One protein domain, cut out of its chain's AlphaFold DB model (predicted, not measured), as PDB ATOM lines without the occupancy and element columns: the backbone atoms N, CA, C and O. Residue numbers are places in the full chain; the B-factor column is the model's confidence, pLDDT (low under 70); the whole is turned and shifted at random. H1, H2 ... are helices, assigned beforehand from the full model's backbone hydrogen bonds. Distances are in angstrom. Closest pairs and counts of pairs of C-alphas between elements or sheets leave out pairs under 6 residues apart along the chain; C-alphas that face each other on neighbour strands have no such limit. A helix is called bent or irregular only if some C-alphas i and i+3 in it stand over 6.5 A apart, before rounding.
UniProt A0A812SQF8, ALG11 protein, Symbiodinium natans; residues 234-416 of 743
ATOM      1  N   THR A 234     171.324 202.171 254.114       62.22
ATOM      2  CA  THR A 234     170.155 201.287 254.187       62.22
ATOM      3  C   THR A 234     169.082 201.801 255.130       62.22
ATOM      4  O   THR A 234     167.920 201.423 254.990       62.22
ATOM      5  N   MET A 235     169.450 202.679 256.065       62.81
ATOM      6  CA  MET A 235     168.502 203.294 256.976       62.81
ATOM      7  C   MET A 235     167.573 204.229 256.208       62.81
ATOM      8  O   MET A 235     167.994 205.149 255.506       62.81
ATOM      9  N   LEU A 236     166.276 203.985 256.368       63.91
ATOM     10  CA  LEU A 236     165.265 204.955 255.999       63.91
ATOM     11  C   LEU A 236     165.375 206.114 256.987       63.91
ATOM     12  O   LEU A 236     165.294 205.903 258.198       63.91
ATOM     13  N   SER A 237     165.554 207.329 256.477       66.12
ATOM     14  CA  SER A 237     165.527 208.526 257.312       66.12
ATOM     15  C   SER A 237     164.253 208.547 258.161       66.12
ATOM     16  O   SER A 237     163.161 208.254 257.672       66.12
ATOM     17  N   VAL A 238     164.378 208.908 259.440       66.06
ATOM     18  CA  VAL A 238     163.243 208.958 260.378       66.06
ATOM     19  C   VAL A 238     162.158 209.923 259.884       66.06
ATOM     20  O   VAL A 238     160.970 209.674 260.084       66.06
ATOM     21  N   THR A 239     162.559 211.000 259.202       62.84
ATOM     22  CA  THR A 239     161.659 212.060 258.733       62.84
ATOM     23  C   THR A 239     161.082 211.765 257.355       62.84
ATOM     24  O   THR A 239     159.869 211.838 257.169       62.84
ATOM     25  N   THR A 240     161.922 211.403 256.382       68.75
ATOM     26  CA  THR A 240     161.479 211.212 254.990       68.75
ATOM     27  C   THR A 240     161.072 209.778 254.684       68.75
ATOM     28  O   THR A 240     160.397 209.539 253.685       68.75
ATOM     29  N   ARG A 241     161.458 208.821 255.539       81.12
ATOM     30  CA  ARG A 241     161.331 207.372 255.325       81.12
ATOM     31  C   ARG A 241     161.908 206.917 253.981       81.12
ATOM     32  O   ARG A 241     161.366 206.012 253.354       81.12
ATOM     33  N   LYS A 242     163.002 207.551 253.548       81.75
ATOM     34  CA  LYS A 242     163.737 207.269 252.304       81.75
ATOM     35  C   LYS A 242     165.212 207.037 252.607       81.75
ATOM     36  O   LYS A 242     165.726 207.578 253.585       81.75
ATOM     37  N   THR A 243     165.878 206.233 251.781       83.62
ATOM     38  CA  THR A 243     167.342 206.105 251.822       83.62
ATOM     39  C   THR A 243     168.003 207.308 251.149       83.62
ATOM     40  O   THR A 243     167.355 208.039 250.396       83.62
ATOM     41  N   VAL A 244     169.307 207.489 251.368       79.25
ATOM     42  CA  VAL A 244     170.096 208.561 250.732       79.25
ATOM     43  C   VAL A 244     169.980 208.506 249.201       79.25
ATOM     44  O   VAL A 244     169.719 209.522 248.563       79.25
ATOM     45  N   LEU A 245     170.064 207.309 248.606       85.00
ATOM     46  CA  LEU A 245     169.898 207.125 247.159       85.00
ATOM     47  C   LEU A 245     168.507 207.528 246.664       85.00
ATOM     48  O   LEU A 245     168.370 208.079 245.580       85.00
ATOM     49  N   MET A 246     167.469 207.241 247.448       87.44
ATOM     50  CA  MET A 246     166.093 207.594 247.100       87.44
ATOM     51  C   MET A 246     165.853 209.100 247.167       87.44
ATOM     52  O   MET A 246     165.104 209.623 246.348       87.44
ATOM     53  N   GLN A 247     166.490 209.790 248.114       84.25
ATOM     54  CA  GLN A 247     166.447 211.249 248.194       84.25
ATOM     55  C   GLN A 247     167.176 211.883 247.008       84.25
ATOM     56  O   GLN A 247     166.581 212.710 246.328       84.25
ATOM     57  N   ALA A 248     168.392 211.428 246.696       84.44
ATOM     58  CA  ALA A 248     169.148 211.905 245.536       84.44
ATOM     59  C   ALA A 248     168.440 211.611 244.200       84.44
ATOM     60  O   ALA A 248     168.524 212.374 243.248       84.44
ATOM     61  N   ALA A 249     167.708 210.498 244.111       86.94
ATOM     62  CA  ALA A 249     166.925 210.174 242.922       86.94
ATOM     63  C   ALA A 249     165.666 211.047 242.772       86.94
ATOM     64  O   ALA A 249     165.199 211.260 241.657       86.94
ATOM     65  N   GLU A 250     165.089 211.514 243.882       86.19
ATOM     66  CA  GLU A 250     163.922 212.398 243.881       86.19
ATOM     67  C   GLU A 250     164.296 213.878 243.728       86.19
ATOM     68  O   GLU A 250     163.422 214.688 243.418       86.19
ATOM     69  N   ASP A 251     165.553 214.248 243.941       82.00
ATOM     70  CA  ASP A 251     165.989 215.630 243.816       82.00
ATOM     71  C   ASP A 251     165.894 216.097 242.344       82.00
ATOM     72  O   ASP A 251     166.430 215.437 241.447       82.00
ATOM     73  N   PRO A 252     165.157 217.188 242.049       70.75
ATOM     74  CA  PRO A 252     165.090 217.752 240.705       70.75
ATOM     75  C   PRO A 252     166.363 218.501 240.286       70.75
ATOM     76  O   PRO A 252     166.473 218.846 239.108       70.75
ATOM     77  N   PHE A 253     167.273 218.817 241.211       72.31
ATOM     78  CA  PHE A 253     168.510 219.514 240.874       72.31
ATOM     79  C   PHE A 253     169.469 218.586 240.131       72.31
ATOM     80  O   PHE A 253     169.614 217.410 240.464       72.31
ATOM     81  N   ASP A 254     170.122 219.133 239.108       61.31
ATOM     82  CA  ASP A 254     171.130 218.405 238.358       61.31
ATOM     83  C   ASP A 254     172.343 218.168 239.264       61.31
ATOM     84  O   ASP A 254     173.114 219.078 239.580       61.31
ATOM     85  N   HIS A 255     172.462 216.941 239.768       59.31
ATOM     86  CA  HIS A 255     173.573 216.542 240.620       59.31
ATOM     87  C   HIS A 255     174.886 216.417 239.843       59.31
ATOM     88  O   HIS A 255     175.914 216.163 240.471       59.31
ATOM     89  N   ASP A 256     174.885 216.619 238.522       53.06
ATOM     90  CA  ASP A 256     176.110 216.658 237.725       53.06
ATOM     91  C   ASP A 256     177.033 217.830 238.136       53.06
ATOM     92  O   ASP A 256     178.250 217.710 238.007       53.06
ATOM     93  N   ASP A 257     176.485 218.891 238.752       45.69
ATOM     94  CA  ASP A 257     177.248 220.004 239.355       45.69
ATOM     95  C   ASP A 257     177.515 219.826 240.873       45.69
ATOM     96  O   ASP A 257     178.169 220.658 241.515       45.69
ATOM     97  N   GLY A 258     176.995 218.750 241.474       52.06
ATOM     98  CA  GLY A 258     177.200 218.391 242.877       52.06
ATOM     99  C   GLY A 258     178.550 217.707 243.121       52.06
ATOM    100  O   GLY A 258     179.104 217.045 242.253       52.06
ATOM    101  N   LEU A 259     179.092 217.836 244.338       40.88
ATOM    102  CA  LEU A 259     180.430 217.321 244.680       40.88
ATOM    103  C   LEU A 259     180.515 215.780 244.717       40.88
ATOM    104  O   LEU A 259     181.600 215.231 244.577       40.88
ATOM    105  N   VAL A 260     179.377 215.093 244.876       53.81
ATOM    106  CA  VAL A 260     179.220 213.671 244.540       53.81
ATOM    107  C   VAL A 260     178.143 213.605 243.472       53.81
ATOM    108  O   VAL A 260     176.963 213.803 243.772       53.81
ATOM    109  N   ASN A 261     178.545 213.347 242.230       71.62
ATOM    110  CA  ASN A 261     177.576 213.189 241.154       71.62
ATOM    111  C   ASN A 261     176.739 211.914 241.376       71.62
ATOM    112  O   ASN A 261     177.146 210.958 242.049       71.62
ATOM    113  N   PHE A 262     175.533 211.883 240.815       79.56
ATOM    114  CA  PHE A 262     174.629 210.744 240.975       79.56
ATOM    115  C   PHE A 262     175.260 209.392 240.546       79.56
ATOM    116  O   PHE A 262     175.087 208.393 241.257       79.56
ATOM    117  N   PRO A 263     176.063 209.317 239.460       81.69
ATOM    118  CA  PRO A 263     176.820 208.110 239.115       81.69
ATOM    119  C   PRO A 263     177.824 207.649 240.185       81.69
ATOM    120  O   PRO A 263     177.966 206.443 240.407       81.69
ATOM    121  N   GLU A 264     178.527 208.564 240.849       74.94
ATOM    122  CA  GLU A 264     179.463 208.266 241.936       74.94
ATOM    123  C   GLU A 264     178.739 207.731 243.164       74.94
ATOM    124  O   GLU A 264     179.183 206.734 243.737       74.94
ATOM    125  N   LEU A 265     177.581 208.301 243.510       79.19
ATOM    126  CA  LEU A 265     176.743 207.787 244.594       79.19
ATOM    127  C   LEU A 265     176.299 206.341 244.322       79.19
ATOM    128  O   LEU A 265     176.365 205.482 245.204       79.19
ATOM    129  N   ILE A 266     175.907 206.030 243.083       82.00
ATOM    130  CA  ILE A 266     175.549 204.664 242.680       82.00
ATOM    131  C   ILE A 266     176.757 203.721 242.758       82.00
ATOM    132  O   ILE A 266     176.633 202.595 243.255       82.00
ATOM    133  N   ARG A 267     177.933 204.156 242.284       78.31
ATOM    134  CA  ARG A 267     179.174 203.369 242.394       78.31
ATOM    135  C   ARG A 267     179.512 203.092 243.851       78.31
ATOM    136  O   ARG A 267     179.869 201.963 244.173       78.31
ATOM    137  N   LEU A 268     179.340 204.079 244.723       74.19
ATOM    138  CA  LEU A 268     179.560 203.928 246.152       74.19
ATOM    139  C   LEU A 268     178.595 202.904 246.756       74.19
ATOM    140  O   LEU A 268     179.043 201.982 247.432       74.19
ATOM    141  N   HIS A 269     177.300 202.967 246.429       79.25
ATOM    142  CA  HIS A 269     176.335 201.932 246.818       79.25
ATOM    143  C   HIS A 269     176.756 200.533 246.343       79.25
ATOM    144  O   HIS A 269     176.630 199.562 247.091       79.25
ATOM    145  N   ALA A 270     177.278 200.414 245.119       76.88
ATOM    146  CA  ALA A 270     177.747 199.141 244.580       76.88
ATOM    147  C   ALA A 270     178.993 198.609 245.311       76.88
ATOM    148  O   ALA A 270     179.053 197.413 245.599       76.88
ATOM    149  N   VAL A 271     179.958 199.481 245.634       75.94
ATOM    150  CA  VAL A 271     181.177 199.143 246.396       75.94
ATOM    151  C   VAL A 271     180.828 198.719 247.820       75.94
ATOM    152  O   VAL A 271     181.317 197.698 248.296       75.94
ATOM    153  N   MET A 272     179.915 199.446 248.462       71.56
ATOM    154  CA  MET A 272     179.435 199.169 249.819       71.56
ATOM    155  C   MET A 272     178.477 197.971 249.891       71.56
ATOM    156  O   MET A 272     177.992 197.636 250.967       71.56
ATOM    157  N   GLN A 273     178.167 197.344 248.748       76.69
ATOM    158  CA  GLN A 273     177.169 196.278 248.614       76.69
ATOM    159  C   GLN A 273     175.782 196.663 249.152       76.69
ATOM    160  O   GLN A 273     174.952 195.800 249.448       76.69
ATOM    161  N   ALA A 274     175.492 197.962 249.225       78.12
ATOM    162  CA  ALA A 274     174.214 198.446 249.694       78.12
ATOM    163  C   ALA A 274     173.103 198.048 248.695       78.12
ATOM    164  O   ALA A 274     173.299 198.058 247.471       78.12
ATOM    165  N   PRO A 275     171.911 197.668 249.180       79.00
ATOM    166  CA  PRO A 275     170.774 197.365 248.327       79.00
ATOM    167  C   PRO A 275     170.344 198.604 247.522       79.00
ATOM    168  O   PRO A 275     169.817 199.565 248.065       79.00
ATOM    169  N   LEU A 276     170.520 198.552 246.197       83.06
ATOM    170  CA  LEU A 276     169.990 199.542 245.237       83.06
ATOM    171  C   LEU A 276     168.459 199.464 245.095       83.06
ATOM    172  O   LEU A 276     167.816 200.319 244.495       83.06
ATOM    173  N   THR A 277     167.884 198.380 245.604       82.50
ATOM    174  CA  THR A 277     166.507 197.951 245.385       82.50
ATOM    175  C   THR A 277     165.607 198.151 246.598       82.50
ATOM    176  O   THR A 277     164.501 197.609 246.611       82.50
ATOM    177  N   THR A 278     166.068 198.891 247.612       86.12
ATOM    178  CA  THR A 278     165.255 199.248 248.779       86.12
ATOM    179  C   THR A 278     164.001 199.991 248.356       86.12
ATOM    180  O   THR A 278     164.034 200.791 247.419       86.12
ATOM    181  N   VAL A 279     162.913 199.730 249.072       89.31
ATOM    182  CA  VAL A 279     161.622 200.385 248.869       89.31
ATOM    183  C   VAL A 279     161.252 201.196 250.106       89.31
ATOM    184  O   VAL A 279     161.540 200.777 251.227       89.31
ATOM    185  N   ASP A 280     160.623 202.351 249.908       89.00
ATOM    186  CA  ASP A 280     160.011 203.115 251.000       89.00
ATOM    187  C   ASP A 280     158.723 202.417 251.499       89.00
ATOM    188  O   ASP A 280     158.271 201.427 250.908       89.00
ATOM    189  N   PRO A 281     158.077 202.914 252.573       86.44
ATOM    190  CA  PRO A 281     156.810 202.366 253.066       86.44
ATOM    191  C   PRO A 281     155.671 202.351 252.039       86.44
ATOM    192  O   PRO A 281     154.665 201.678 252.249       86.44
ATOM    193  N   TYR A 282     155.810 203.107 250.951       88.38
ATOM    194  CA  TYR A 282     154.836 203.211 249.876       88.38
ATOM    195  C   TYR A 282     155.203 202.340 248.665       88.38
ATOM    196  O   TYR A 282     154.441 202.314 247.703       88.38
ATOM    197  N   GLY A 283     156.319 201.605 248.706       88.81
ATOM    198  CA  GLY A 283     156.762 200.703 247.644       88.81
ATOM    199  C   GLY A 283     157.625 201.355 246.559       88.81
ATOM    200  O   GLY A 283     157.967 200.684 245.588       88.81
ATOM    201  N   TRP A 284     158.004 202.628 246.689       91.62
ATOM    202  CA  TRP A 284     158.868 203.295 245.713       91.62
ATOM    203  C   TRP A 284     160.322 202.919 245.945       91.62
ATOM    204  O   TRP A 284     160.783 202.948 247.079       91.62
ATOM    205  N   ASN A 285     161.064 202.604 244.886       92.06
ATOM    206  CA  ASN A 285     162.526 202.518 244.926       92.06
ATOM    207  C   ASN A 285     163.148 203.785 244.312       92.06
ATOM    208  O   ASN A 285     162.448 204.633 243.757       92.06
ATOM    209  N   ALA A 286     164.475 203.907 244.387       91.12
ATOM    210  CA  ALA A 286     165.190 205.049 243.815       91.12
ATOM    211  C   ALA A 286     164.924 205.218 242.305       91.12
ATOM    212  O   ALA A 286     164.755 206.333 241.830       91.12
ATOM    213  N   GLU A 287     164.813 204.121 241.556       91.50
ATOM    214  CA  GLU A 287     164.579 204.160 240.106       91.50
ATOM    215  C   GLU A 287     163.199 204.727 239.750       91.50
ATOM    216  O   GLU A 287     163.085 205.620 238.914       91.50
ATOM    217  N   MET A 288     162.150 204.281 240.447       91.75
ATOM    218  CA  MET A 288     160.793 204.802 240.289       91.75
ATOM    219  C   MET A 288     160.691 206.265 240.741       91.75
ATOM    220  O   MET A 288     159.900 207.016 240.173       91.75
ATOM    221  N   LEU A 289     161.474 206.689 241.741       92.50
ATOM    222  CA  LEU A 289     161.538 208.092 242.168       92.50
ATOM    223  C   LEU A 289     162.225 208.980 241.120       92.50
ATOM    224  O   LEU A 289     161.684 210.039 240.803       92.50
ATOM    225  N   ALA A 290     163.327 208.518 240.517       91.12
ATOM    226  CA  ALA A 290     163.993 209.204 239.405       91.12
ATOM    227  C   ALA A 290     163.075 209.338 238.182       91.12
ATOM    228  O   ALA A 290     162.913 210.434 237.634       91.12
ATOM    229  N   ALA A 291     162.387 208.256 237.803       90.38
ATOM    230  CA  ALA A 291     161.370 208.296 236.754       90.38
ATOM    231  C   ALA A 291     160.199 209.214 237.137       90.38
ATOM    232  O   ALA A 291     159.668 209.945 236.303       90.38
ATOM    233  N   GLY A 292     159.844 209.241 238.424       90.75
ATOM    234  CA  GLY A 292     158.865 210.150 239.003       90.75
ATOM    235  C   GLY A 292     159.237 211.628 238.884       90.75
ATOM    236  O   GLY A 292     158.328 212.457 238.883       90.75
ATOM    237  N   GLN A 293     160.522 211.971 238.767       91.94
ATOM    238  CA  GLN A 293     161.023 213.319 238.458       91.94
ATOM    239  C   GLN A 293     161.243 213.560 236.960       91.94
ATOM    240  O   GLN A 293     161.659 214.648 236.576       91.94
ATOM    241  N   LEU A 294     160.945 212.574 236.106       89.19
ATOM    242  CA  LEU A 294     161.230 212.601 234.668       89.19
ATOM    243  C   LEU A 294     162.732 212.753 234.350       89.19
ATOM    244  O   LEU A 294     163.095 213.171 233.252       89.19
ATOM    245  N   ASN A 295     163.615 212.370 235.281       89.25
ATOM    246  CA  ASN A 295     165.058 212.401 235.066       89.25
ATOM    247  C   ASN A 295     165.514 211.096 234.390       89.25
ATOM    248  O   ASN A 295     165.824 210.086 235.035       89.25
ATOM    249  N   ALA A 296     165.528 211.109 233.055       88.50
ATOM    250  CA  ALA A 296     165.913 209.956 232.242       88.50
ATOM    251  C   ALA A 296     167.385 209.548 232.438       88.50
ATOM    252  O   ALA A 296     167.702 208.362 232.336       88.50
ATOM    253  N   ALA A 297     168.275 210.495 232.761       87.81
ATOM    254  CA  ALA A 297     169.687 210.211 233.012       87.81
ATOM    255  C   ALA A 297     169.860 209.396 234.302       87.81
ATOM    256  O   ALA A 297     170.430 208.302 234.264       87.81
ATOM    257  N   HIS A 298     169.290 209.865 235.419       88.12
ATOM    258  CA  HIS A 298     169.307 209.143 236.696       88.12
ATOM    259  C   HIS A 298     168.666 207.754 236.567       88.12
ATOM    260  O   HIS A 298     169.235 206.756 237.015       88.12
ATOM    261  N   THR A 299     167.520 207.676 235.883       89.00
ATOM    262  CA  THR A 299     166.823 206.406 235.631       89.00
ATOM    263  C   THR A 299     167.711 205.439 234.839       89.00
ATOM    264  O   THR A 299     167.907 204.298 235.254       89.00
ATOM    265  N   GLY A 300     168.346 205.905 233.757       88.81
ATOM    266  CA  GLY A 300     169.239 205.089 232.934       88.81
ATOM    267  C   GLY A 300     170.494 204.601 233.670       88.81
ATOM    268  O   GLY A 300     170.927 203.464 233.464       88.81
ATOM    269  N   TYR A 301     171.075 205.419 234.554       88.25
ATOM    270  CA  TYR A 301     172.212 205.004 235.386       88.25
ATOM    271  C   TYR A 301     171.829 203.930 236.409       88.25
ATOM    272  O   TYR A 301     172.556 202.937 236.558       88.25
ATOM    273  N   LEU A 302     170.690 204.099 237.087       89.88
ATOM    274  CA  LEU A 302     170.168 203.104 238.024       89.88
ATOM    275  C   LEU A 302     169.856 201.792 237.306       89.88
ATOM    276  O   LEU A 302     170.345 200.748 237.736       89.88
ATOM    277  N   GLN A 303     169.150 201.855 236.175       89.56
ATOM    278  CA  GLN A 303     168.802 200.694 235.360       89.56
ATOM    279  C   GLN A 303     170.043 199.874 234.976       89.56
ATOM    280  O   GLN A 303     170.135 198.696 235.323       89.56
ATOM    281  N   ARG A 304     171.052 200.492 234.343       89.94
ATOM    282  CA  ARG A 304     172.281 199.784 233.923       89.94
ATOM    283  C   ARG A 304     173.021 199.149 235.100       89.94
ATOM    284  O   ARG A 304     173.617 198.078 234.970       89.94
ATOM    285  N   THR A 305     173.016 199.816 236.252       88.31
ATOM    286  CA  THR A 305     173.698 199.310 237.449       88.31
ATOM    287  C   THR A 305     172.949 198.125 238.054       88.31
ATOM    288  O   THR A 305     173.580 197.133 238.430       88.31
ATOM    289  N   VAL A 306     171.618 198.193 238.109       86.62
ATOM    290  CA  VAL A 306     170.759 197.092 238.558       86.62
ATOM    291  C   VAL A 306     170.903 195.890 237.627       86.62
ATOM    292  O   VAL A 306     171.168 194.795 238.113       86.62
ATOM    293  N   GLU A 307     170.849 196.089 236.308       87.56
ATOM    294  CA  GLU A 307     171.050 195.026 235.312       87.56
ATOM    295  C   GLU A 307     172.413 194.343 235.474       87.56
ATOM    296  O   GLU A 307     172.503 193.115 235.501       87.56
ATOM    297  N   LYS A 308     173.487 195.120 235.667       88.38
ATOM    298  CA  LYS A 308     174.826 194.572 235.920       88.38
ATOM    299  C   LYS A 308     174.876 193.756 237.214       88.38
ATOM    300  O   LYS A 308     175.535 192.715 237.254       88.38
ATOM    301  N   LYS A 309     174.197 194.216 238.271       86.00
ATOM    302  CA  LYS A 309     174.103 193.491 239.545       86.00
ATOM    303  C   LYS A 309     173.325 192.184 239.376       86.00
ATOM    304  O   LYS A 309     173.808 191.151 239.828       86.00
ATOM    305  N   TRP A 310     172.191 192.210 238.682       86.50
ATOM    306  CA  TRP A 310     171.371 191.030 238.404       86.50
ATOM    307  C   TRP A 310     172.090 190.007 237.543       86.50
ATOM    308  O   TRP A 310     172.064 188.828 237.867       86.50
ATOM    309  N   ARG A 311     172.792 190.440 236.491       88.12
ATOM    310  CA  ARG A 311     173.615 189.549 235.665       88.12
ATOM    311  C   ARG A 311     174.612 188.770 236.520       88.12
ATOM    312  O   ARG A 311     174.774 187.572 236.328       88.12
ATOM    313  N   ARG A 312     175.256 189.440 237.481       87.12
ATOM    314  CA  ARG A 312     176.168 188.788 238.427       87.12
ATOM    315  C   ARG A 312     175.430 187.807 239.343       87.12
ATOM    316  O   ARG A 312     175.876 186.676 239.460       87.12
ATOM    317  N   GLU A 313     174.305 188.205 239.936       85.81
ATOM    318  CA  GLU A 313     173.510 187.331 240.818       85.81
ATOM    319  C   GLU A 313     172.972 186.088 240.085       85.81
ATOM    320  O   GLU A 313     173.024 184.985 240.623       85.81
ATOM    321  N   TYR A 314     172.497 186.238 238.845       84.50
ATOM    322  CA  TYR A 314     172.060 185.116 238.013       84.50
ATOM    323  C   TYR A 314     173.224 184.217 237.615       84.50
ATOM    324  O   TYR A 314     173.102 183.001 237.709       84.50
ATOM    325  N   ARG A 315     174.361 184.794 237.211       86.00
ATOM    326  CA  ARG A 315     175.572 184.024 236.911       86.00
ATOM    327  C   ARG A 315     175.980 183.170 238.107       86.00
ATOM    328  O   ARG A 315     176.221 181.988 237.928       86.00
ATOM    329  N   GLU A 316     176.018 183.754 239.304       86.50
ATOM    330  CA  GLU A 316     176.332 183.038 240.547       86.50
ATOM    331  C   GLU A 316     175.301 181.936 240.851       86.50
ATOM    332  O   GLU A 316     175.671 180.860 241.307       86.50
ATOM    333  N   ALA A 317     174.016 182.163 240.559       83.06
ATOM    334  CA  ALA A 317     172.972 181.149 240.726       83.06
ATOM    335  C   ALA A 317     173.063 179.999 239.701       83.06
ATOM    336  O   ALA A 317     172.687 178.871 240.017       83.06
ATOM    337  N   PHE A 318     173.552 180.276 238.489       83.12
ATOM    338  CA  PHE A 318     173.741 179.299 237.411       83.12
ATOM    339  C   PHE A 318     175.158 178.722 237.345       83.12
ATOM    340  O   PHE A 318     175.455 177.963 236.419       83.12
ATOM    341  N   ASP A 319     176.033 179.048 238.298       82.94
ATOM    342  CA  ASP A 319     177.378 178.472 238.409       82.94
ATOM    343  C   ASP A 319     177.292 177.058 239.013       82.94
ATOM    344  O   ASP A 319     177.763 176.759 240.110       82.94
ATOM    345  N   LEU A 320     176.565 176.186 238.310       83.12
ATOM    346  CA  LEU A 320     176.406 174.781 238.647       83.12
ATOM    347  C   LEU A 320     177.589 173.996 238.068       83.12
ATOM    348  O   LEU A 320     177.974 174.235 236.924       83.12
ATOM    349  N   PRO A 321     178.106 172.974 238.776       79.44
ATOM    350  CA  PRO A 321     179.313 172.241 238.372       79.44
ATOM    351  C   PRO A 321     179.213 171.523 237.012       79.44
ATOM    352  O   PRO A 321     180.219 171.054 236.490       79.44
ATOM    353  N   PHE A 322     178.015 171.431 236.431       82.75
ATOM    354  CA  PHE A 322     177.755 170.781 235.145       82.75
ATOM    355  C   PHE A 322     177.649 171.754 233.961       82.75
ATOM    356  O   PHE A 322     177.499 171.306 232.827       82.75
ATOM    357  N   TRP A 323     177.686 173.066 234.203       81.44
ATOM    358  CA  TRP A 323     177.466 174.088 233.180       81.44
ATOM    359  C   TRP A 323     178.779 174.791 232.837       81.44
ATOM    360  O   TRP A 323     179.609 175.052 233.705       81.44
ATOM    361  N   SER A 324     178.997 175.088 231.551       89.44
ATOM    362  CA  SER A 324     180.133 175.922 231.159       89.44
ATOM    363  C   SER A 324     179.873 177.370 231.576       89.44
ATOM    364  O   SER A 324     178.739 177.844 231.540       89.44
ATOM    365  N   LYS A 325     180.938 178.111 231.897       87.31
ATOM    366  CA  LYS A 325     180.849 179.540 232.237       87.31
ATOM    367  C   LYS A 325     180.124 180.363 231.161       87.31
ATOM    368  O   LYS A 325     179.390 181.289 231.482       87.31
ATOM    369  N   GLU A 326     180.303 179.997 229.893       89.06
ATOM    370  CA  GLU A 326     179.633 180.626 228.749       89.06
ATOM    371  C   GLU A 326     178.126 180.320 228.711       89.06
ATOM    372  O   GLU A 326     177.321 181.209 228.426       89.06
ATOM    373  N   ALA A 327     177.719 179.098 229.070       85.00
ATOM    374  CA  ALA A 327     176.308 178.748 229.208       85.00
ATOM    375  C   ALA A 327     175.654 179.501 230.380       85.00
ATOM    376  O   ALA A 327     174.559 180.041 230.217       85.00
ATOM    377  N   SER A 328     176.336 179.607 231.526       83.88
ATOM    378  CA  SER A 328     175.854 180.378 232.682       83.88
ATOM    379  C   SER A 328     175.735 181.874 232.367       83.88
ATOM    380  O   SER A 328     174.768 182.510 232.780       83.88
ATOM    381  N   ASP A 329     176.668 182.431 231.586       84.81
ATOM    382  CA  ASP A 329     176.614 183.819 231.112       84.81
ATOM    383  C   ASP A 329     175.440 184.064 230.164       84.81
ATOM    384  O   ASP A 329     174.675 185.010 230.359       84.81
ATOM    385  N   THR A 330     175.250 183.172 229.193       87.38
ATOM    386  CA  THR A 330     174.151 183.263 228.223       87.38
ATOM    387  C   THR A 330     172.789 183.151 228.912       87.38
ATOM    388  O   THR A 330     171.869 183.909 228.602       87.38
ATOM    389  N   LEU A 331     172.653 182.243 229.887       82.94
ATOM    390  CA  LEU A 331     171.448 182.149 230.710       82.94
ATOM    391  C   LEU A 331     171.220 183.403 231.546       82.94
ATOM    392  O   LEU A 331     170.093 183.889 231.610       82.94
ATOM    393  N   ALA A 332     172.262 183.920 232.198       83.81
ATOM    394  CA  ALA A 332     172.143 185.122 233.008       83.81
ATOM    395  C   ALA A 332     171.671 186.305 232.152       83.81
ATOM    396  O   ALA A 332     170.766 187.030 232.564       83.81
ATOM    397  N   ASP A 333     172.209 186.457 230.941       85.75
ATOM    398  CA  ASP A 333     171.757 187.460 229.978       85.75
ATOM    399  C   ASP A 333     170.306 187.252 229.545       85.75
ATOM    400  O   ASP A 333     169.526 188.206 229.553       85.75
ATOM    401  N   ALA A 334     169.907 186.013 229.245       83.94
ATOM    402  CA  ALA A 334     168.522 185.691 228.916       83.94
ATOM    403  C   ALA A 334     167.566 186.004 230.082       83.94
ATOM    404  O   ALA A 334     166.496 186.572 229.863       83.94
ATOM    405  N   CYS A 335     167.953 185.702 231.325       81.06
ATOM    406  CA  CYS A 335     167.165 185.995 232.521       81.06
ATOM    407  C   CYS A 335     167.068 187.496 232.808       81.06
ATOM    408  O   CYS A 335     165.988 187.971 233.165       81.06
ATOM    409  N   VAL A 336     168.151 188.262 232.632       83.00
ATOM    410  CA  VAL A 336     168.116 189.730 232.756       83.00
ATOM    411  C   VAL A 336     167.221 190.329 231.678       83.00
ATOM    412  O   VAL A 336     166.364 191.146 232.005       83.00
ATOM    413  N   LEU A 337     167.355 189.884 230.424       82.69
ATOM    414  CA  LEU A 337     166.519 190.341 229.316       82.69
ATOM    415  C   LEU A 337     165.039 190.030 229.579       82.69
ATOM    416  O   LEU A 337     164.192 190.911 229.449       82.69
ATOM    417  N   ALA A 338     164.730 188.805 230.010       75.12
ATOM    418  CA  ALA A 338     163.373 188.394 230.350       75.12
ATOM    419  C   ALA A 338     162.804 189.195 231.532       75.12
ATOM    420  O   ALA A 338     161.639 189.582 231.495       75.12
ATOM    421  N   SER A 339     163.620 189.488 232.549       73.25
ATOM    422  CA  SER A 339     163.204 190.261 233.729       73.25
ATOM    423  C   SER A 339     162.994 191.744 233.402       73.25
ATOM    424  O   SER A 339     162.007 192.331 233.834       73.25
ATOM    425  N   GLY A 340     163.898 192.351 232.627       71.50
ATOM    426  CA  GLY A 340     163.861 193.775 232.273       71.50
ATOM    427  C   GLY A 340     162.853 194.110 231.171       71.50
ATOM    428  O   GLY A 340     162.298 195.206 231.152       71.50
ATOM    429  N   HIS A 341     162.559 193.158 230.283       75.19
ATOM    430  CA  HIS A 341     161.581 193.314 229.204       75.19
ATOM    431  C   HIS A 341     160.338 192.455 229.399       75.19
ATOM    432  O   HIS A 341     159.637 192.149 228.436       75.19
ATOM    433  N   PHE A 342     160.022 192.097 230.641       69.81
ATOM    434  CA  PHE A 342     158.895 191.227 230.952       69.81
ATOM    435  C   PHE A 342     157.564 191.731 230.375       69.81
ATOM    436  O   PHE A 342     156.763 190.958 229.850       69.81
ATOM    437  N   TYR A 343     157.357 193.051 230.395       68.44
ATOM    438  CA  TYR A 343     156.204 193.695 229.765       68.44
ATOM    439  C   TYR A 343     156.172 193.475 228.248       68.44
ATOM    440  O   TYR A 343     155.148 193.068 227.705       68.44
ATOM    441  N   LEU A 344     157.300 193.685 227.562       73.00
ATOM    442  CA  LEU A 344     157.400 193.469 226.120       73.00
ATOM    443  C   LEU A 344     157.203 191.990 225.772       73.00
ATOM    444  O   LEU A 344     156.475 191.685 224.835       73.00
ATOM    445  N   LEU A 345     157.795 191.080 226.551       69.38
ATOM    446  CA  LEU A 345     157.628 189.639 226.387       69.38
ATOM    447  C   LEU A 345     156.156 189.245 226.541       69.38
ATOM    448  O   LEU A 345     155.624 188.541 225.690       69.38
ATOM    449  N   THR A 346     155.475 189.775 227.561       69.69
ATOM    450  CA  THR A 346     154.036 189.569 227.767       69.69
ATOM    451  C   THR A 346     153.240 190.067 226.559       69.69
ATOM    452  O   THR A 346     152.412 189.331 226.033       69.69
ATOM    453  N   MET A 347     153.527 191.271 226.053       73.62
ATOM    454  CA  MET A 347     152.848 191.827 224.874       73.62
ATOM    455  C   MET A 347     153.115 191.019 223.596       73.62
ATOM    456  O   MET A 347     152.199 190.816 222.800       73.62
ATOM    457  N   ILE A 348     154.339 190.519 223.408       77.25
ATOM    458  CA  ILE A 348     154.691 189.626 222.297       77.25
ATOM    459  C   ILE A 348     153.936 188.302 222.428       77.25
ATOM    460  O   ILE A 348     153.371 187.838 221.442       77.25
ATOM    461  N   CYS A 349     153.867 187.720 223.629       73.94
ATOM    462  CA  CYS A 349     153.079 186.518 223.888       73.94
ATOM    463  C   CYS A 349     151.598 186.752 223.572       73.94
ATOM    464  O   CYS A 349     150.995 185.923 222.898       73.94
ATOM    465  N   VAL A 350     151.027 187.897 223.962       73.25
ATOM    466  CA  VAL A 350     149.640 188.256 223.621       73.25
ATOM    467  C   VAL A 350     149.454 188.349 222.111       73.25
ATOM    468  O   VAL A 350     148.531 187.744 221.571       73.25
ATOM    469  N   ALA A 351     150.333 189.065 221.409       77.00
ATOM    470  CA  ALA A 351     150.243 189.229 219.962       77.00
ATOM    471  C   ALA A 351     150.392 187.891 219.218       77.00
ATOM    472  O   ALA A 351     149.598 187.581 218.329       77.00
ATOM    473  N   ALA A 352     151.368 187.068 219.613       74.44
ATOM    474  CA  ALA A 352     151.579 185.736 219.059       74.44
ATOM    475  C   ALA A 352     150.370 184.824 219.302       74.44
ATOM    476  O   ALA A 352     150.012 184.033 218.433       74.44
ATOM    477  N   LEU A 353     149.699 184.962 220.447       66.62
ATOM    478  CA  LEU A 353     148.514 184.181 220.786       66.62
ATOM    479  C   LEU A 353     147.256 184.651 220.072       66.62
ATOM    480  O   LEU A 353     146.474 183.816 219.629       66.62
ATOM    481  N   LEU A 354     147.087 185.955 219.858       74.75
ATOM    482  CA  LEU A 354     146.046 186.464 218.966       74.75
ATOM    483  C   LEU A 354     146.233 185.903 217.549       74.75
ATOM    484  O   LEU A 354     145.280 185.420 216.946       74.75
ATOM    485  N   LEU A 355     147.472 185.840 217.056       77.25
ATOM    486  CA  LEU A 355     147.775 185.212 215.767       77.25
ATOM    487  C   LEU A 355     147.520 183.693 215.773       77.25
ATOM    488  O   LEU A 355     146.871 183.180 214.862       77.25
ATOM    489  N   LEU A 356     147.964 182.970 216.804       71.62
ATOM    490  CA  LEU A 356     147.734 181.527 216.944       71.62
ATOM    491  C   LEU A 356     146.251 181.187 217.118       71.62
ATOM    492  O   LEU A 356     145.812 180.177 216.585       71.62
ATOM    493  N   SER A 357     145.470 182.015 217.809       66.62
ATOM    494  CA  SER A 357     144.019 181.844 217.968       66.62
ATOM    495  C   SER A 357     143.284 182.037 216.645       66.62
ATOM    496  O   SER A 357     142.473 181.185 216.280       66.62
ATOM    497  N   CYS A 358     143.672 183.040 215.850       72.94
ATOM    498  CA  CYS A 358     143.230 183.187 214.462       72.94
ATOM    499  C   CYS A 358     143.564 181.947 213.611       72.94
ATOM    500  O   CYS A 358     142.732 181.501 212.822       72.94
ATOM    501  N   CYS A 359     144.744 181.349 213.796       71.06
ATOM    502  CA  CYS A 359     145.142 180.126 213.097       71.06
ATOM    503  C   CYS A 359     144.408 178.873 213.612       71.06
ATOM    504  O   CYS A 359     143.977 178.045 212.813       71.06
ATOM    505  N   ALA A 360     144.204 178.719 214.919       63.03
ATOM    506  CA  ALA A 360     143.530 177.560 215.508       63.03
ATOM    507  C   ALA A 360     142.030 177.537 215.195       63.03
ATOM    508  O   ALA A 360     141.467 176.465 214.995       63.03
ATOM    509  N   LEU A 361     141.400 178.705 215.020       63.97
ATOM    510  CA  LEU A 361     140.049 178.816 214.453       63.97
ATOM    511  C   LEU A 361     139.933 178.131 213.075       63.97
ATOM    512  O   LEU A 361     138.847 177.689 212.689       63.97
ATOM    513  N   THR A 362     141.045 177.982 212.347       67.94
ATOM    514  CA  THR A 362     141.088 177.240 211.077       67.94
ATOM    515  C   THR A 362     141.393 175.745 211.253       67.94
ATOM    516  O   THR A 362     140.897 174.925 210.476       67.94
ATOM    517  N   ALA A 363     142.124 175.361 212.305       61.31
ATOM    518  CA  ALA A 363     142.511 173.984 212.610       61.31
ATOM    519  C   ALA A 363     141.529 173.338 213.609       61.31
ATOM    520  O   ALA A 363     141.706 173.373 214.822       61.31
ATOM    521  N   ARG A 364     140.454 172.734 213.093       62.31
ATOM    522  CA  ARG A 364     139.333 172.188 213.885       62.31
ATOM    523  C   ARG A 364     139.633 170.844 214.569       62.31
ATOM    524  O   ARG A 364     138.961 169.856 214.272       62.31
ATOM    525  N   THR A 365     140.611 170.770 215.470       69.94
ATOM    526  CA  THR A 365     140.785 169.570 216.314       69.94
ATOM    527  C   THR A 365     140.355 169.818 217.769       69.94
ATOM    528  O   THR A 365     140.526 170.918 218.288       69.94
ATOM    529  N   PRO A 366     139.764 168.832 218.465       63.31
ATOM    530  CA  PRO A 366     139.312 169.016 219.850       63.31
ATOM    531  C   PRO A 366     140.484 169.210 220.825       63.31
ATOM    532  O   PRO A 366     140.421 170.061 221.707       63.31
ATOM    533  N   VAL A 367     141.605 168.513 220.595       66.88
ATOM    534  CA  VAL A 367     142.845 168.662 221.385       66.88
ATOM    535  C   VAL A 367     143.402 170.087 221.292       66.88
ATOM    536  O   VAL A 367     143.895 170.627 222.280       66.88
ATOM    537  N   THR A 368     143.267 170.743 220.133       71.62
ATOM    538  CA  THR A 368     143.671 172.146 219.999       71.62
ATOM    539  C   THR A 368     142.776 173.087 220.798       71.62
ATOM    540  O   THR A 368     143.280 174.088 221.279       71.62
ATOM    541  N   LEU A 369     141.492 172.783 221.021       70.12
ATOM    542  CA  LEU A 369     140.600 173.694 221.746       70.12
ATOM    543  C   LEU A 369     140.949 173.783 223.242       70.12
ATOM    544  O   LEU A 369     141.062 174.881 223.773       70.12
ATOM    545  N   GLN A 370     141.190 172.641 223.897       72.69
ATOM    546  CA  GLN A 370     141.580 172.601 225.316       72.69
ATOM    547  C   GLN A 370     142.949 173.246 225.554       72.69
ATOM    548  O   GLN A 370     143.122 174.015 226.498       72.69
ATOM    549  N   CYS A 371     143.914 172.966 224.671       76.94
ATOM    550  CA  CYS A 371     145.232 173.590 224.733       76.94
ATOM    551  C   CYS A 371     145.129 175.116 224.577       76.94
ATOM    552  O   CYS A 371     145.752 175.855 225.334       76.94
ATOM    553  N   MET A 372     144.293 175.592 223.647       77.38
ATOM    554  CA  MET A 372     144.079 177.025 223.437       77.38
ATOM    555  C   MET A 372     143.357 177.691 224.610       77.38
ATOM    556  O   MET A 372     143.727 178.809 224.958       77.38
ATOM    557  N   ASP A 373     142.393 177.020 225.249       77.31
ATOM    558  CA  ASP A 373     141.755 177.534 226.465       77.31
ATOM    559  C   ASP A 373     142.779 177.683 227.596       77.31
ATOM    560  O   ASP A 373     142.984 178.790 228.088       77.31
ATOM    561  N   MET A 374     143.526 176.622 227.935       80.50
ATOM    562  CA  MET A 374     144.576 176.694 228.965       80.50
ATOM    563  C   MET A 374     145.594 177.800 228.679       80.50
ATOM    564  O   MET A 374     145.966 178.566 229.568       80.50
ATOM    565  N   LEU A 375     146.027 177.910 227.428       81.38
ATOM    566  CA  LEU A 375     146.987 178.915 226.997       81.38
ATOM    567  C   LEU A 375     146.429 180.338 227.121       81.38
ATOM    568  O   LEU A 375     147.140 181.236 227.574       81.38
ATOM    569  N   PHE A 376     145.156 180.546 226.778       81.12
ATOM    570  CA  PHE A 376     144.481 181.830 226.948       81.12
ATOM    571  C   PHE A 376     144.327 182.196 228.425       81.12
ATOM    572  O   PHE A 376     144.531 183.354 228.787       81.12
ATOM    573  N   ARG A 377     144.062 181.213 229.295       84.31
ATOM    574  CA  ARG A 377     144.009 181.416 230.750       84.31
ATOM    575  C   ARG A 377     145.357 181.842 231.323       84.31
ATOM    576  O   ARG A 377     145.433 182.847 232.029       84.31
ATOM    577  N   VAL A 378     146.425 181.117 230.979       84.88
ATOM    578  CA  VAL A 378     147.805 181.445 231.385       84.88
ATOM    579  C   VAL A 378     148.171 182.851 230.917       84.88
ATOM    580  O   VAL A 378     148.700 183.647 231.692       84.88
ATOM    581  N   LEU A 379     147.858 183.176 229.661       82.69
ATOM    582  CA  LEU A 379     148.125 184.491 229.096       82.69
ATOM    583  C   LEU A 379     147.346 185.587 229.819       82.69
ATOM    584  O   LEU A 379     147.918 186.627 230.129       82.69
ATOM    585  N   TRP A 380     146.058 185.374 230.075       85.69
ATOM    586  CA  TRP A 380     145.225 186.331 230.790       85.69
ATOM    587  C   TRP A 380     145.814 186.645 232.165       85.69
ATOM    588  O   TRP A 380     146.048 187.811 232.480       85.69
ATOM    589  N   LEU A 381     146.144 185.611 232.944       87.75
ATOM    590  CA  LEU A 381     146.767 185.769 234.258       87.75
ATOM    591  C   LEU A 381     148.107 186.504 234.163       87.75
ATOM    592  O   LEU A 381     148.358 187.430 234.931       87.75
ATOM    593  N   LEU A 382     148.937 186.159 233.175       85.69
ATOM    594  CA  LEU A 382     150.200 186.842 232.911       85.69
ATOM    595  C   LEU A 382     149.990 188.335 232.609       85.69
ATOM    596  O   LEU A 382     150.635 189.181 233.224       85.69
ATOM    597  N   VAL A 383     149.070 188.672 231.703       85.00
ATOM    598  CA  VAL A 383     148.744 190.059 231.332       85.00
ATOM    599  C   VAL A 383     148.244 190.838 232.534       85.00
ATOM    600  O   VAL A 383     148.707 191.953 232.772       85.00
ATOM    601  N   VAL A 384     147.317 190.261 233.293       85.81
ATOM    602  CA  VAL A 384     146.717 190.909 234.456       85.81
ATOM    603  C   VAL A 384     147.769 191.151 235.538       85.81
ATOM    604  O   VAL A 384     147.918 192.283 236.000       85.81
ATOM    605  N   ASN A 385     148.570 190.140 235.878       86.44
ATOM    606  CA  ASN A 385     149.620 190.275 236.882       86.44
ATOM    607  C   ASN A 385     150.674 191.317 236.474       86.44
ATOM    608  O   ASN A 385     151.057 192.161 237.288       86.44
ATOM    609  N   THR A 386     151.125 191.297 235.215       83.88
ATOM    610  CA  THR A 386     152.077 192.289 234.692       83.88
ATOM    611  C   THR A 386     151.475 193.688 234.726       83.88
ATOM    612  O   THR A 386     152.126 194.627 235.175       83.88
ATOM    613  N   SER A 387     150.214 193.828 234.312       83.75
ATOM    614  CA  SER A 387     149.502 195.108 234.312       83.75
ATOM    615  C   SER A 387     149.373 195.684 235.721       83.75
ATOM    616  O   SER A 387     149.562 196.884 235.906       83.75
ATOM    617  N   PHE A 388     149.114 194.848 236.729       82.69
ATOM    618  CA  PHE A 388     149.056 195.286 238.123       82.69
ATOM    619  C   PHE A 388     150.410 195.759 238.658       82.69
ATOM    620  O   PHE A 388     150.459 196.724 239.425       82.69
ATOM    621  N   LEU A 389     151.512 195.137 238.240       81.94
ATOM    622  CA  LEU A 389     152.845 195.595 238.625       81.94
ATOM    623  C   LEU A 389     153.222 196.926 237.964       81.94
ATOM    624  O   LEU A 389     153.785 197.792 238.631       81.94
ATOM    625  N   THR A 390     152.930 197.097 236.674       81.69
ATOM    626  CA  THR A 390     153.508 198.188 235.874       81.69
ATOM    627  C   THR A 390     152.590 199.397 235.720       81.69
ATOM    628  O   THR A 390     153.056 200.529 235.815       81.69
ATOM    629  N   LEU A 391     151.286 199.209 235.505       85.31
ATOM    630  CA  LEU A 391     150.398 200.312 235.131       85.31
ATOM    631  C   LEU A 391     150.136 201.305 236.272       85.31
ATOM    632  O   LEU A 391     150.276 202.506 236.029       85.31
ATOM    633  N   PRO A 392     149.786 200.885 237.507       87.06
ATOM    634  CA  PRO A 392     149.480 201.824 238.586       87.06
ATOM    635  C   PRO A 392     150.581 202.855 238.864       87.06
ATOM    636  O   PRO A 392     150.253 204.043 238.937       87.06
ATOM    637  N   PRO A 393     151.871 202.480 238.989       85.38
ATOM    638  CA  PRO A 393     152.911 203.470 239.221       85.38
ATOM    639  C   PRO A 393     153.125 204.391 238.009       85.38
ATOM    640  O   PRO A 393     153.279 205.594 238.211       85.38
ATOM    641  N   ILE A 394     153.038 203.894 236.767       86.25
ATOM    642  CA  ILE A 394     153.141 204.737 235.559       86.25
ATOM    643  C   ILE A 394     152.002 205.764 235.518       86.25
ATOM    644  O   ILE A 394     152.254 206.959 235.349       86.25
ATOM    645  N   PHE A 395     150.753 205.327 235.713       88.12
ATOM    646  CA  PHE A 395     149.595 206.222 235.742       88.12
ATOM    647  C   PHE A 395     149.701 207.250 236.865       88.12
ATOM    648  O   PHE A 395     149.373 208.415 236.655       88.12
ATOM    649  N   LEU A 396     150.188 206.848 238.041       89.44
ATOM    650  CA  LEU A 396     150.362 207.750 239.174       89.44
ATOM    651  C   LEU A 396     151.428 208.821 238.898       89.44
ATOM    652  O   LEU A 396     151.202 209.989 239.220       89.44
ATOM    653  N   ILE A 397     152.552 208.459 238.264       88.75
ATOM    654  CA  ILE A 397     153.580 209.423 237.834       88.75
ATOM    655  C   ILE A 397     152.999 210.375 236.785       88.75
ATOM    656  O   ILE A 397     153.076 211.593 236.959       88.75
ATOM    657  N   ALA A 398     152.379 209.831 235.735       90.69
ATOM    658  CA  ALA A 398     151.788 210.606 234.647       90.69
ATOM    659  C   ALA A 398     150.735 211.598 235.167       90.69
ATOM    660  O   ALA A 398     150.773 212.784 234.835       90.69
ATOM    661  N   TYR A 399     149.856 211.143 236.066       93.88
ATOM    662  CA  TYR A 399     148.842 211.970 236.715       93.88
ATOM    663  C   TYR A 399     149.462 213.068 237.589       93.88
ATOM    664  O   TYR A 399     149.125 214.242 237.430       93.88
ATOM    665  N   ARG A 400     150.406 212.721 238.478       92.19
ATOM    666  CA  ARG A 400     151.049 213.681 239.394       92.19
ATOM    667  C   ARG A 400     151.839 214.755 238.643       92.19
ATOM    668  O   ARG A 400     151.868 215.901 239.084       92.19
ATOM    669  N   ARG A 401     152.467 214.394 237.521       91.69
ATOM    670  CA  ARG A 401     153.264 215.308 236.689       91.69
ATOM    671  C   ARG A 401     152.477 215.988 235.577       91.69
ATOM    672  O   ARG A 401     153.011 216.899 234.960       91.69
ATOM    673  N   ARG A 402     151.215 215.599 235.357       94.12
ATOM    674  CA  ARG A 402     150.369 216.076 234.249       94.12
ATOM    675  C   ARG A 402     151.028 215.876 232.881       94.12
ATOM    676  O   ARG A 402     150.960 216.746 232.018       94.12
ATOM    677  N   VAL A 403     151.668 214.725 232.696       94.00
ATOM    678  CA  VAL A 403     152.329 214.347 231.441       94.00
ATOM    679  C   VAL A 403     151.669 213.114 230.828       94.00
ATOM    680  O   VAL A 403     150.877 212.427 231.474       94.00
ATOM    681  N   SER A 404     151.980 212.826 229.564       92.06
ATOM    682  CA  SER A 404     151.499 211.614 228.894       92.06
ATOM    683  C   SER A 404     152.078 210.356 229.551       92.06
ATOM    684  O   SER A 404     153.245 210.339 229.942       92.06
ATOM    685  N   VAL A 405     151.305 209.269 229.601       87.19
ATOM    686  CA  VAL A 405     151.763 207.946 230.077       87.19
ATOM    687  C   VAL A 405     153.037 207.502 229.343       87.19
ATOM    688  O   VAL A 405     153.942 206.946 229.954       87.19
ATOM    689  N   PHE A 406     153.156 207.836 228.055       87.25
ATOM    690  CA  PHE A 406     154.310 207.494 227.216       87.25
ATOM    691  C   PHE A 406     155.552 208.361 227.459       87.25
ATOM    692  O   PHE A 406     156.614 208.064 226.925       87.25
ATOM    693  N   SER A 407     155.422 209.444 228.229       88.06
ATOM    694  CA  SER A 407     156.548 210.323 228.576       88.06
ATOM    695  C   SER A 407     157.217 209.960 229.901       88.06
ATOM    696  O   SER A 407     158.237 210.548 230.251       88.06
ATOM    697  N   VAL A 408     156.660 208.992 230.639       87.56
ATOM    698  CA  VAL A 408     157.289 208.459 231.850       87.56
ATOM    699  C   VAL A 408     158.516 207.637 231.433       87.56
ATOM    700  O   VAL A 408     158.363 206.725 230.616       87.56
ATOM    701  N   PRO A 409     159.721 207.931 231.961       86.62
ATOM    702  CA  PRO A 409     160.912 207.143 231.670       86.62
ATOM    703  C   PRO A 409     160.694 205.658 231.961       86.62
ATOM    704  O   PRO A 409     160.030 205.294 232.934       86.62
ATOM    705  N   HIS A 410     161.269 204.799 231.120       84.38
ATOM    706  CA  HIS A 410     161.229 203.360 231.342       84.38
ATOM    707  C   HIS A 410     161.978 203.011 232.633       84.38
ATOM    708  O   HIS A 410     163.113 203.438 232.826       84.38
ATOM    709  N   VAL A 411     161.342 202.210 233.484       81.69
ATOM    710  CA  VAL A 411     161.903 201.688 234.732       81.69
ATOM    711  C   VAL A 411     162.067 200.184 234.547       81.69
ATOM    712  O   VAL A 411     161.105 199.498 234.199       81.69
ATOM    713  N   ALA A 412     163.269 199.665 234.771       73.25
ATOM    714  CA  ALA A 412     163.562 198.238 234.680       73.25
ATOM    715  C   ALA A 412     162.884 197.435 235.790       73.25
ATOM    716  O   ALA A 412     162.531 196.273 235.586       73.25
ATOM    717  N   LYS A 413     162.679 198.044 236.964       74.75
ATOM    718  CA  LYS A 413     162.062 197.386 238.114       74.75
ATOM    719  C   LYS A 413     160.866 198.152 238.670       74.75
ATOM    720  O   LYS A 413     161.009 199.075 239.476       74.75
ATOM    721  N   TRP A 414     159.678 197.660 238.341       79.88
ATOM    722  CA  TRP A 414     158.451 198.044 239.028       79.88
ATOM    723  C   TRP A 414     158.271 197.212 240.296       79.88
ATOM    724  O   TRP A 414     158.338 195.983 240.264       79.88
ATOM    725  N   ASN A 415     158.040 197.885 241.422       83.25
ATOM    726  CA  ASN A 415     157.590 197.220 242.639       83.25
ATOM    727  C   ASN A 415     156.069 197.348 242.756       83.25
ATOM    728  O   ASN A 415     155.514 198.391 242.392       83.25
ATOM    729  N   PRO A 416     155.387 196.324 243.293       80.44
ATOM    730  CA  PRO A 416     153.971 196.424 243.606       80.44
ATOM    731  C   PRO A 416     153.754 197.544 244.627       80.44
ATOM    732  O   PRO A 416     154.249 197.486 245.755       80.44
TER     733      PRO A 416
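This is residues 234 to 416 of the 743 residues of the protein "ALG11 protein" of Symbiodinium natans (UniProt A0A812SQF8). Short helices H1, H2 and H3 cluster round one end of H4, which makes a V with H5; from there a long helical hairpin, H6 and H7a, reaches away, with residues 362 to 367 standing free at its tip. The 183 printed residues, with seven named helices, H1 to H7 in order, and no named strand, are all helix by class. The whole is loose and flat, with a radius of gyration of the C-alphas of 20.2 A and spans of 68 by 50 by 27 A.

H1 is residues 244 to 250, beginning at C-alpha 244 (170.096, 208.561, 250.732); H2 is 262 to 271 and H3 286 to 292. H4, 296 to 317, is 30.8 A long, H5, 325 to 340, 22.2 A, and H6, 342 to 360, 25.7 A. H7, 366 to 401, was assigned as one helix by its hydrogen bonds but is bent, with C-alphas 389 and 392 7.1 A apart: arm H7a, 366 to 389, is 35.2 A long, and arm H7b, 392 to 401, ends at C-alpha 401 (153.264, 215.308, 236.689).

H1 touches H3, closest C-alphas Met 246 and Ala 286, 4.3 A. Hairpin H1 and H2 touch at Ala 248 and Phe 262, 7.2 A. H4 touches H2 with residues 298 to 305 alone, closest Pro 263 and Tyr 301, 6.7 A. Hairpin H4 and H5 touch at a steep tilt of 42 degrees, closest Tyr 314 and Ala 332, 5.0 A. H5 and H6 are about perpendicular, at 84 degrees. Hairpin H6 and H7a touch at Thr 346 and Val 383, 6.4 A. H7b only just touches H3, with 3 pairs of C-alphas within 8 A, closest Gly 292 and Ile 397, 5.5 A. In H1 to H6, H7a and H7b every O i to N i+4 pair is within hydrogen-bond range.

The C-alphas farthest apart, Leu 259 and Arg 364, are 68.4 A apart. The printed part has no cut; links H1 to H2 and H2 to H3 are long. Mean pLDDT of the printed part is 80.2, and 28 residues are under 70, among them 360 to 367.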